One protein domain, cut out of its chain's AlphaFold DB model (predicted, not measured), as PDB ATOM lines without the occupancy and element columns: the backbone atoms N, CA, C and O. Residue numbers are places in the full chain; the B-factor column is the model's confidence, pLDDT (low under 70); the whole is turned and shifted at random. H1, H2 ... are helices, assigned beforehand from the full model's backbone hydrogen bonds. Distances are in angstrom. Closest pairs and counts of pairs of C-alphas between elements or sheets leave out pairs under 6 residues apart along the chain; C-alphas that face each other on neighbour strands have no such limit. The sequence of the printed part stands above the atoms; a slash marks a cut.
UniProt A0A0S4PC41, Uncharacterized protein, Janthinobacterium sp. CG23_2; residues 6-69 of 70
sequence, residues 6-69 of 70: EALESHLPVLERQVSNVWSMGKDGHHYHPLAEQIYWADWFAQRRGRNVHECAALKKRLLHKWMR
ATOM      1  N   GLU A   6     226.134 302.722 181.901       71.81
ATOM      2  CA  GLU A   6     225.240 301.734 182.527       71.81
ATOM      3  C   GLU A   6     225.833 300.314 182.539       71.81
ATOM      4  O   GLU A   6     225.661 299.554 183.499       71.81
ATOM      5  N   ALA A   7     226.582 299.946 181.495       71.56
ATOM      6  CA  ALA A   7     227.325 298.687 181.467       71.56
ATOM      7  C   ALA A   7     228.481 298.696 182.485       71.56
ATOM      8  O   ALA A   7     228.874 297.649 183.006       71.56
ATOM      9  N   LEU A   8     229.000 299.885 182.808       65.50
ATOM     10  CA  LEU A   8     229.993 300.053 183.857       65.50
ATOM     11  C   LEU A   8     229.375 300.017 185.275       65.50
ATOM     12  O   LEU A   8     229.982 299.530 186.217       65.50
ATOM     13  N   GLU A   9     228.142 300.466 185.464       64.50
ATOM     14  CA  GLU A   9     227.510 300.394 186.789       64.50
ATOM     15  C   GLU A   9     227.016 298.982 187.140       64.50
ATOM     16  O   GLU A   9     227.044 298.586 188.303       64.50
ATOM     17  N   SER A  10     226.608 298.192 186.145       70.12
ATOM     18  CA  SER A  10     226.028 296.855 186.361       70.12
ATOM     19  C   SER A  10     227.026 295.770 186.791       70.12
ATOM     20  O   SER A  10     226.606 294.742 187.322       70.12
ATOM     21  N   HIS A  11     228.332 295.978 186.597       70.62
ATOM     22  CA  HIS A  11     229.364 295.028 187.029       70.62
ATOM     23  C   HIS A  11     229.884 295.296 188.450       70.62
ATOM     24  O   HIS A  11     230.654 294.490 188.978       70.62
ATOM     25  N   LEU A  12     229.487 296.410 189.076       67.88
ATOM     26  CA  LEU A  12     229.861 296.724 190.449       67.88
ATOM     27  C   LEU A  12     228.830 296.120 191.419       67.88
ATOM     28  O   LEU A  12     227.640 296.408 191.303       67.88
ATOM     29  N   PRO A  13     229.252 295.309 192.408       72.12
ATOM     30  CA  PRO A  13     228.333 294.676 193.359       72.12
ATOM     31  C   PRO A  13     227.644 295.681 194.296       72.12
ATOM     32  O   PRO A  13     226.634 295.355 194.915       72.12
ATOM     33  N   VAL A  14     228.189 296.896 194.412       69.81
ATOM     34  CA  VAL A  14     227.636 298.013 195.183       69.81
ATOM     35  C   VAL A  14     227.866 299.287 194.381       69.81
ATOM     36  O   VAL A  14     228.976 299.532 193.908       69.81
ATOM     37  N   LEU A  15     226.824 300.101 194.229       70.19
ATOM     38  CA  LEU A  15     226.911 301.362 193.496       70.19
ATOM     39  C   LEU A  15     227.640 302.421 194.331       70.19
ATOM     40  O   LEU A  15     227.485 302.454 195.550       70.19
ATOM     41  N   GLU A  16     228.354 303.355 193.696       63.69
ATOM     42  CA  GLU A  16     229.041 304.451 194.408       63.69
ATOM     43  C   GLU A  16     228.095 305.256 195.314       63.69
ATOM     44  O   GLU A  16     228.457 305.659 196.412       63.69
ATOM     45  N   ARG A  17     226.832 305.425 194.909       65.88
ATOM     46  CA  ARG A  17     225.805 306.092 195.728       65.88
ATOM     47  C   ARG A  17     225.366 305.304 196.971       65.88
ATOM     48  O   ARG A  17     224.696 305.861 197.834       65.88
ATOM     49  N   GLN A  18     225.675 304.010 197.030       68.69
ATOM     50  CA  GLN A  18     225.348 303.115 198.144       68.69
ATOM     51  C   GLN A  18     226.507 302.957 199.133       68.69
ATOM     52  O   GLN A  18     226.281 302.500 200.253       68.69
ATOM     53  N   VAL A  19     227.730 303.345 198.764       61.78
ATOM     54  CA  VAL A  19     228.837 303.439 199.717       61.78
ATOM     55  C   VAL A  19     228.784 304.794 200.415       61.78
ATOM     56  O   VAL A  19     228.890 305.852 199.802       61.78
ATOM     57  N   SER A  20     228.614 304.766 201.738       60.22
ATOM     58  CA  SER A  20     228.840 305.942 202.575       60.22
ATOM     59  C   SER A  20     230.252 306.469 202.318       60.22
ATOM     60  O   SER A  20     231.203 305.684 202.329       60.22
ATOM     61  N   ASN A  21     230.389 307.779 202.093       63.66
ATOM     62  CA  ASN A  21     231.678 308.421 201.857       63.66
ATOM     63  C   ASN A  21     232.678 307.994 202.951       63.66
ATOM     64  O   ASN A  21     232.451 308.214 204.137       63.66
ATOM     65  N   VAL A  22     233.795 307.378 202.563       56.12
ATOM     66  CA  VAL A  22     234.805 306.882 203.515       56.12
ATOM     67  C   VAL A  22     235.319 308.009 204.429       56.12
ATOM     68  O   VAL A  22     235.658 307.757 205.581       56.12
ATOM     69  N   TRP A  23     235.283 309.263 203.963       53.41
ATOM     70  CA  TRP A  23     235.656 310.458 204.727       53.41
ATOM     71  C   TRP A  23     234.570 310.958 205.692       53.41
ATOM     72  O   TRP A  23     234.878 311.701 206.621       53.41
ATOM     73  N   SER A  24     233.306 310.554 205.505       53.97
ATOM     74  CA  SER A  24     232.223 310.860 206.450       53.97
ATOM     75  C   SER A  24     232.137 309.859 207.604       53.97
ATOM     76  O   SER A  24     231.440 310.119 208.586       53.97
ATOM     77  N   MET A  25     232.880 308.748 207.544       55.34
ATOM     78  CA  MET A  25     233.054 307.845 208.677       55.34
ATOM     79  C   MET A  25     234.081 308.409 209.662       55.34
ATOM     80  O   MET A  25     235.275 308.123 209.582       55.34
ATOM     81  N   GLY A  26     233.598 309.160 210.650       55.47
ATOM     82  CA  GLY A  26     234.353 309.458 211.865       55.47
ATOM     83  C   GLY A  26     234.566 308.189 212.689       55.47
ATOM     84  O   GLY A  26     233.877 307.983 213.681       55.47
ATOM     85  N   LYS A  27     235.505 307.323 212.284       55.97
ATOM     86  CA  LYS A  27     235.882 306.132 213.070       55.97
ATOM     87  C   LYS A  27     236.406 306.503 214.462       55.97
ATOM     88  O   LYS A  27     236.215 305.743 215.403       55.97
ATOM     89  N   ASP A  28     236.940 307.717 214.582       66.50
ATOM     90  CA  ASP A  28     237.540 308.256 215.802       66.50
ATOM     91  C   ASP A  28     236.680 309.378 216.424       66.50
ATOM     92  O   ASP A  28     237.152 310.149 217.254       66.50
ATOM     93  N   GLY A  29     235.428 309.548 215.971       61.22
ATOM     94  CA  GLY A  29     234.580 310.689 216.352       61.22
ATOM     95  C   GLY A  29     234.991 312.024 215.711       61.22
ATOM     96  O   GLY A  29     234.409 313.066 216.010       61.22
ATOM     97  N   HIS A  30     235.974 312.008 214.808       61.09
ATOM     98  CA  HIS A  30     236.416 313.178 214.058       61.09
ATOM     99  C   HIS A  30     235.698 313.277 212.708       61.09
ATOM    100  O   HIS A  30     235.744 312.358 211.893       61.09
ATOM    101  N   HIS A  31     235.046 314.413 212.461       62.44
ATOM    102  CA  HIS A  31     234.477 314.738 211.155       62.44
ATOM    103  C   HIS A  31     235.548 315.372 210.270       62.44
ATOM    104  O   HIS A  31     236.005 316.488 210.530       62.44
ATOM    105  N   TYR A  32     235.941 314.663 209.216       67.81
ATOM    106  CA  TYR A  32     236.869 315.174 208.218       67.81
ATOM    107  C   TYR A  32     236.080 315.779 207.058       67.81
ATOM    108  O   TYR A  32     235.545 315.075 206.206       67.81
ATOM    109  N   HIS A  33     236.003 317.108 207.027       74.81
ATOM    110  CA  HIS A  33     235.444 317.822 205.881       74.81
ATOM    111  C   HIS A  33     236.481 317.914 204.755       74.81
ATOM    112  O   HIS A  33     237.659 318.154 205.047       74.81
ATOM    113  N   PRO A  34     236.078 317.805 203.478       82.38
ATOM    114  CA  PRO A  34     236.938 318.125 202.346       82.38
ATOM    115  C   PRO A  34     237.585 319.508 202.497       82.38
ATOM    116  O   PRO A  34     236.957 320.450 202.982       82.38
ATOM    117  N   LEU A  35     238.827 319.667 202.027       84.00
ATOM    118  CA  LEU A  35     239.549 320.945 202.117       84.00
ATOM    119  C   LEU A  35     238.766 322.103 201.471       84.00
ATOM    120  O   LEU A  35     238.762 323.212 201.998       84.00
ATOM    121  N   ALA A  36     238.069 321.837 200.363       86.81
ATOM    122  CA  ALA A  36     237.225 322.821 199.692       86.81
ATOM    123  C   ALA A  36     236.094 323.338 200.600       86.81
ATOM    124  O   ALA A  36     235.886 324.547 200.691       86.81
ATOM    125  N   GLU A  37     235.422 322.445 201.333       88.00
ATOM    126  CA  GLU A  37     234.397 322.829 202.307       88.00
ATOM    127  C   GLU A  37     235.007 323.617 203.464       88.00
ATOM    128  O   GLU A  37     234.473 324.652 203.852       88.00
ATOM    129  N   GLN A  38     236.156 323.185 203.989       88.94
ATOM    130  CA  GLN A  38     236.842 323.915 205.056       88.94
ATOM    131  C   GLN A  38     237.209 325.342 204.623       88.94
ATOM    132  O   GLN A  38     237.033 326.285 205.392       88.94
ATOM    133  N   ILE A  39     237.674 325.536 203.386       93.00
ATOM    134  CA  ILE A  39     237.966 326.870 202.844       93.00
ATOM    135  C   ILE A  39     236.687 327.696 202.716       93.00
ATOM    136  O   ILE A  39     236.685 328.850 203.144       93.00
ATOM    137  N   TYR A  40     235.619 327.112 202.169       94.38
ATOM    138  CA  TYR A  40     234.324 327.774 202.021       94.38
ATOM    139  C   TYR A  40     233.777 328.249 203.371       94.38
ATOM    140  O   TYR A  40     233.476 329.430 203.545       94.38
ATOM    141  N   TRP A  41     233.725 327.358 204.363       93.69
ATOM    142  CA  TRP A  41     233.247 327.692 205.699       93.69
ATOM    143  C   TRP A  41     234.132 328.736 206.375       93.69
ATOM    144  O   TRP A  41     233.613 329.679 206.971       93.69
ATOM    145  N   ALA A  42     235.460 328.614 206.271       94.19
ATOM    146  CA  ALA A  42     236.382 329.574 206.872       94.19
ATOM    147  C   ALA A  42     236.189 330.978 206.288       94.19
ATOM    148  O   ALA A  42     236.227 331.962 207.027       94.19
ATOM    149  N   ASP A  43     235.954 331.060 204.981       95.81
ATOM    150  CA  ASP A  43     235.677 332.311 204.286       95.81
ATOM    151  C   ASP A  43     234.329 332.902 204.712       95.81
ATOM    152  O   ASP A  43     234.268 334.056 205.131       95.81
ATOM    153  N   TRP A  44     233.270 332.088 204.731       96.19
ATOM    154  CA  TRP A  44     231.942 332.505 205.179       96.19
ATOM    155  C   TRP A  44     231.952 333.032 206.624       96.19
ATOM    156  O   TRP A  44     231.414 334.104 206.914       96.19
ATOM    157  N   PHE A  45     232.622 332.329 207.543       95.44
ATOM    158  CA  PHE A  45     232.769 332.777 208.930       95.44
ATOM    159  C   PHE A  45     233.599 334.056 209.048       95.44
ATOM    160  O   PHE A  45     233.272 334.918 209.869       95.44
ATOM    161  N   ALA A  46     234.669 334.176 208.259       96.31
ATOM    162  CA  ALA A  46     235.512 335.361 208.240       96.31
ATOM    163  C   ALA A  46     234.738 336.587 207.751       96.31
ATOM    164  O   ALA A  46     234.780 337.611 208.420       96.31
ATOM    165  N   GLN A  47     233.974 336.467 206.663       95.44
ATOM    166  CA  GLN A  47     233.135 337.551 206.146       95.44
ATOM    167  C   GLN A  47     232.024 337.948 207.125       95.44
ATOM    168  O   GLN A  47     231.705 339.123 207.262       95.44
ATOM    169  N   ARG A  48     231.444 336.978 207.846       95.31
ATOM    170  CA  ARG A  48     230.380 337.248 208.824       95.31
ATOM    171  C   ARG A  48     230.883 337.951 210.089       95.31
ATOM    172  O   ARG A  48     230.103 338.635 210.748       95.31
ATOM    173  N   ARG A  49     232.140 337.726 210.487       93.62
ATOM    174  CA  ARG A  49     232.704 338.231 211.757       93.62
ATOM    175  C   ARG A  49     233.681 339.389 211.590       93.62
ATOM    176  O   ARG A  49     233.777 340.209 212.497       93.62
ATOM    177  N   GLY A  50     234.427 339.419 210.493       93.50
ATOM    178  CA  GLY A  50     235.413 340.452 210.218       93.50
ATOM    179  C   GLY A  50     234.747 341.753 209.793       93.50
ATOM    180  O   GLY A  50     233.740 341.755 209.090       93.50
ATOM    181  N   ARG A  51     235.313 342.874 210.234       92.25
ATOM    182  CA  ARG A  51     234.832 344.222 209.901       92.25
ATOM    183  C   ARG A  51     235.614 344.848 208.752       92.25
ATOM    184  O   ARG A  51     235.137 345.787 208.126       92.25
ATOM    185  N   ASN A  52     236.820 344.350 208.485       94.44
ATOM    186  CA  ASN A  52     237.692 344.823 207.416       94.44
ATOM    187  C   ASN A  52     238.380 343.650 206.695       94.44
ATOM    188  O   ASN A  52     238.441 342.533 207.208       94.44
ATOM    189  N   VAL A  53     238.924 343.913 205.504       94.31
ATOM    190  CA  VAL A  53     239.540 342.881 204.647       94.31
ATOM    191  C   VAL A  53     240.723 342.186 205.335       94.31
ATOM    192  O   VAL A  53     240.872 340.968 205.227       94.31
ATOM    193  N   HIS A  54     241.536 342.929 206.090       94.69
ATOM    194  CA  HIS A  54     242.682 342.373 206.815       94.69
ATOM    195  C   HIS A  54     242.253 341.435 207.952       94.69
ATOM    196  O   HIS A  54     242.851 340.379 208.154       94.69
ATOM    197  N   GLU A  55     241.188 341.788 208.664       94.38
ATOM    198  CA  GLU A  55     240.591 341.008 209.739       94.38
ATOM    199  C   GLU A  55     239.928 339.751 209.180       94.38
ATOM    200  O   GLU A  55     240.153 338.665 209.711       94.38
ATOM    201  N   CYS A  56     239.204 339.854 208.062       95.69
ATOM    202  CA  CYS A  56     238.671 338.693 207.351       95.69
ATOM    203  C   CYS A  56     239.796 337.722 206.956       95.69
ATOM    204  O   CYS A  56     239.715 336.527 207.240       95.69
ATOM    205  N   ALA A  57     240.889 338.223 206.372       95.69
ATOM    206  CA  ALA A  57     242.034 337.391 206.004       95.69
ATOM    207  C   ALA A  57     242.692 336.725 207.231       95.69
ATOM    208  O   ALA A  57     243.002 335.529 207.201       95.69
ATOM    209  N   ALA A  58     242.858 337.464 208.331       96.25
ATOM    210  CA  ALA A  58     243.411 336.939 209.578       96.25
ATOM    211  C   ALA A  58     242.507 335.864 210.209       96.25
ATOM    212  O   ALA A  58     242.993 334.813 210.636       96.25
ATOM    213  N   LEU A  59     241.188 336.091 210.225       96.25
ATOM    214  CA  LEU A  59     240.190 335.144 210.723       96.25
ATOM    215  C   LEU A  59     240.168 333.866 209.887       96.25
ATOM    216  O   LEU A  59     240.236 332.775 210.452       96.25
ATOM    217  N   LYS A  60     240.152 333.991 208.556       95.38
ATOM    218  CA  LYS A  60     240.209 332.850 207.636       95.38
ATOM    219  C   LYS A  60     241.455 332.004 207.885       95.38
ATOM    220  O   LYS A  60     241.348 330.796 208.082       95.38
ATOM    221  N   LYS A  61     242.633 332.638 207.960       94.56
ATOM    222  CA  LYS A  61     243.905 331.953 208.245       94.56
ATOM    223  C   LYS A  61     243.867 331.219 209.590       94.56
ATOM    224  O   LYS A  61     244.285 330.067 209.676       94.56
ATOM    225  N   ARG A  62     243.329 331.862 210.632       94.44
ATOM    226  CA  ARG A  62     243.189 331.265 211.971       94.44
ATOM    227  C   ARG A  62     242.256 330.053 211.974       94.44
ATOM    228  O   ARG A  62     242.573 329.058 212.623       94.44
ATOM    229  N   LEU A  63     241.120 330.133 211.281       92.69
ATOM    230  CA  LEU A  63     240.154 329.035 211.182       92.69
ATOM    231  C   LEU A  63     240.757 327.833 210.457       92.69
ATOM    232  O   LEU A  63     240.713 326.727 210.990       92.69
ATOM    233  N   LEU A  64     241.411 328.065 209.316       91.56
ATOM    234  CA  LEU A  64     242.083 327.007 208.562       91.56
ATOM    235  C   LEU A  64     243.181 326.325 209.381       91.56
ATOM    236  O   LEU A  64     243.209 325.105 209.447       91.56
ATOM    237  N   HIS A  65     244.031 327.077 210.088       91.19
ATOM    238  CA  HIS A  65     245.036 326.477 210.978       91.19
ATOM    239  C   HIS A  65     244.420 325.631 212.102       91.19
ATOM    240  O   HIS A  65     244.996 324.620 212.494       91.19
ATOM    241  N   LYS A  66     243.266 326.041 212.643       87.81
ATOM    242  CA  LYS A  66     242.580 325.294 213.704       87.81
ATOM    243  C   LYS A  66     241.977 323.989 213.181       87.81
ATOM    244  O   LYS A  66     242.030 322.989 213.889       87.81
ATOM    245  N   TRP A  67     241.377 324.013 211.993       85.19
ATOM    246  CA  TRP A  67     240.688 322.858 211.408       85.19
ATOM    247  C   TRP A  67     241.636 321.879 210.725       85.19
ATOM    248  O   TRP A  67     241.462 320.674 210.852       85.19
ATOM    249  N   MET A  68     242.678 322.388 210.072       82.88
ATOM    250  CA  MET A  68     243.690 321.585 209.391       82.88
ATOM    251  C   MET A  68     244.845 321.173 210.309       82.88
ATOM    252  O   MET A  68     245.912 320.831 209.801       82.88
ATOM    253  N   ARG A  69     244.682 321.275 211.635       67.94
ATOM    254  CA  ARG A  69     245.735 320.963 212.604       67.94
ATOM    255  C   ARG A  69     246.188 319.513 212.385       67.94
ATOM    256  O   ARG A  69     245.484 318.586 212.768       67.94
TER     257      ARG A  69
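What this domain is: This is residues 6 to 69 of the 70 residues of an uncharacterized protein of Janthinobacterium sp. CG23_2 (UniProt A0A0S4PC41). A long, thin tail, residues 6 to 34, with the very short helix H1 at its far end, leads to a hairpin of two helices, H2 and H3, which pack on each other. Residues 6 to 21 stick out away from the hairpin and make much of the length, and residues 25 to 30 stand free as well. The printed part has 64 residues, with three named helices in the order H1, H2, H3 and no named strand; its class is all helix. The whole is extended, with a radius of gyration of the C-alphas of 17.8 A, and flat, spanning 54 by 29 by 14 A.

How they stand to each other: H1, residues 6 to 9, stands free and touches no helix. It is apart from H2, residues 35 to 49, and from H3, residues 53 to 67. H2 and H3 touch, with 19 pairs of C-alphas within 8 A. Their closest C-alphas are those of Ala 46 and Cys 56, 4.7 A apart. They run opposite ways at a steep tilt of 44 degrees, their centres 8.6 A apart, and form a helical hairpin. In H2 and H3 every pair of O of residue i and N of residue i+4 is within hydrogen-bond range. H1 is too short for such a pair; its 1 pair of O of residue i and N of residue i+3 is within range.

Where its parts are: H1 runs from Glu 6, whose C-alpha is at (225.240, 301.734, 182.527), to Glu 9. Residues 10 to 34 hold no named element. H2 begins at Leu 35, with its C-alpha at (239.549, 320.945, 202.117), and ends at Arg 49, 20.9 A from first to last C-alpha. H3 runs from Val 53 to Trp 67, whose C-alpha is at (240.688, 322.858, 211.408), and measures 21.2 A from first to last C-alpha.

The domain as a whole: The two C-alphas farthest apart are those of His 11 and Arg 51, at 54.5 A. Without the stretches that stand free, 42 residues remain, spanning 38 by 17 by 12 A, with a radius of gyration of 10.9 A. The link from H1 to H2, 25 residues, is long, and the link from H2 to H3, 3 residues, is tight. The printed part has no cut. The mean pLDDT of the printed part is 79.8; 22 residues are under 70, namely residues 8 to 9, residue 12, residue 14, residues 16 to 32 and residue 69. The mean is 68 for H1 and 93 for each of H2 and H3.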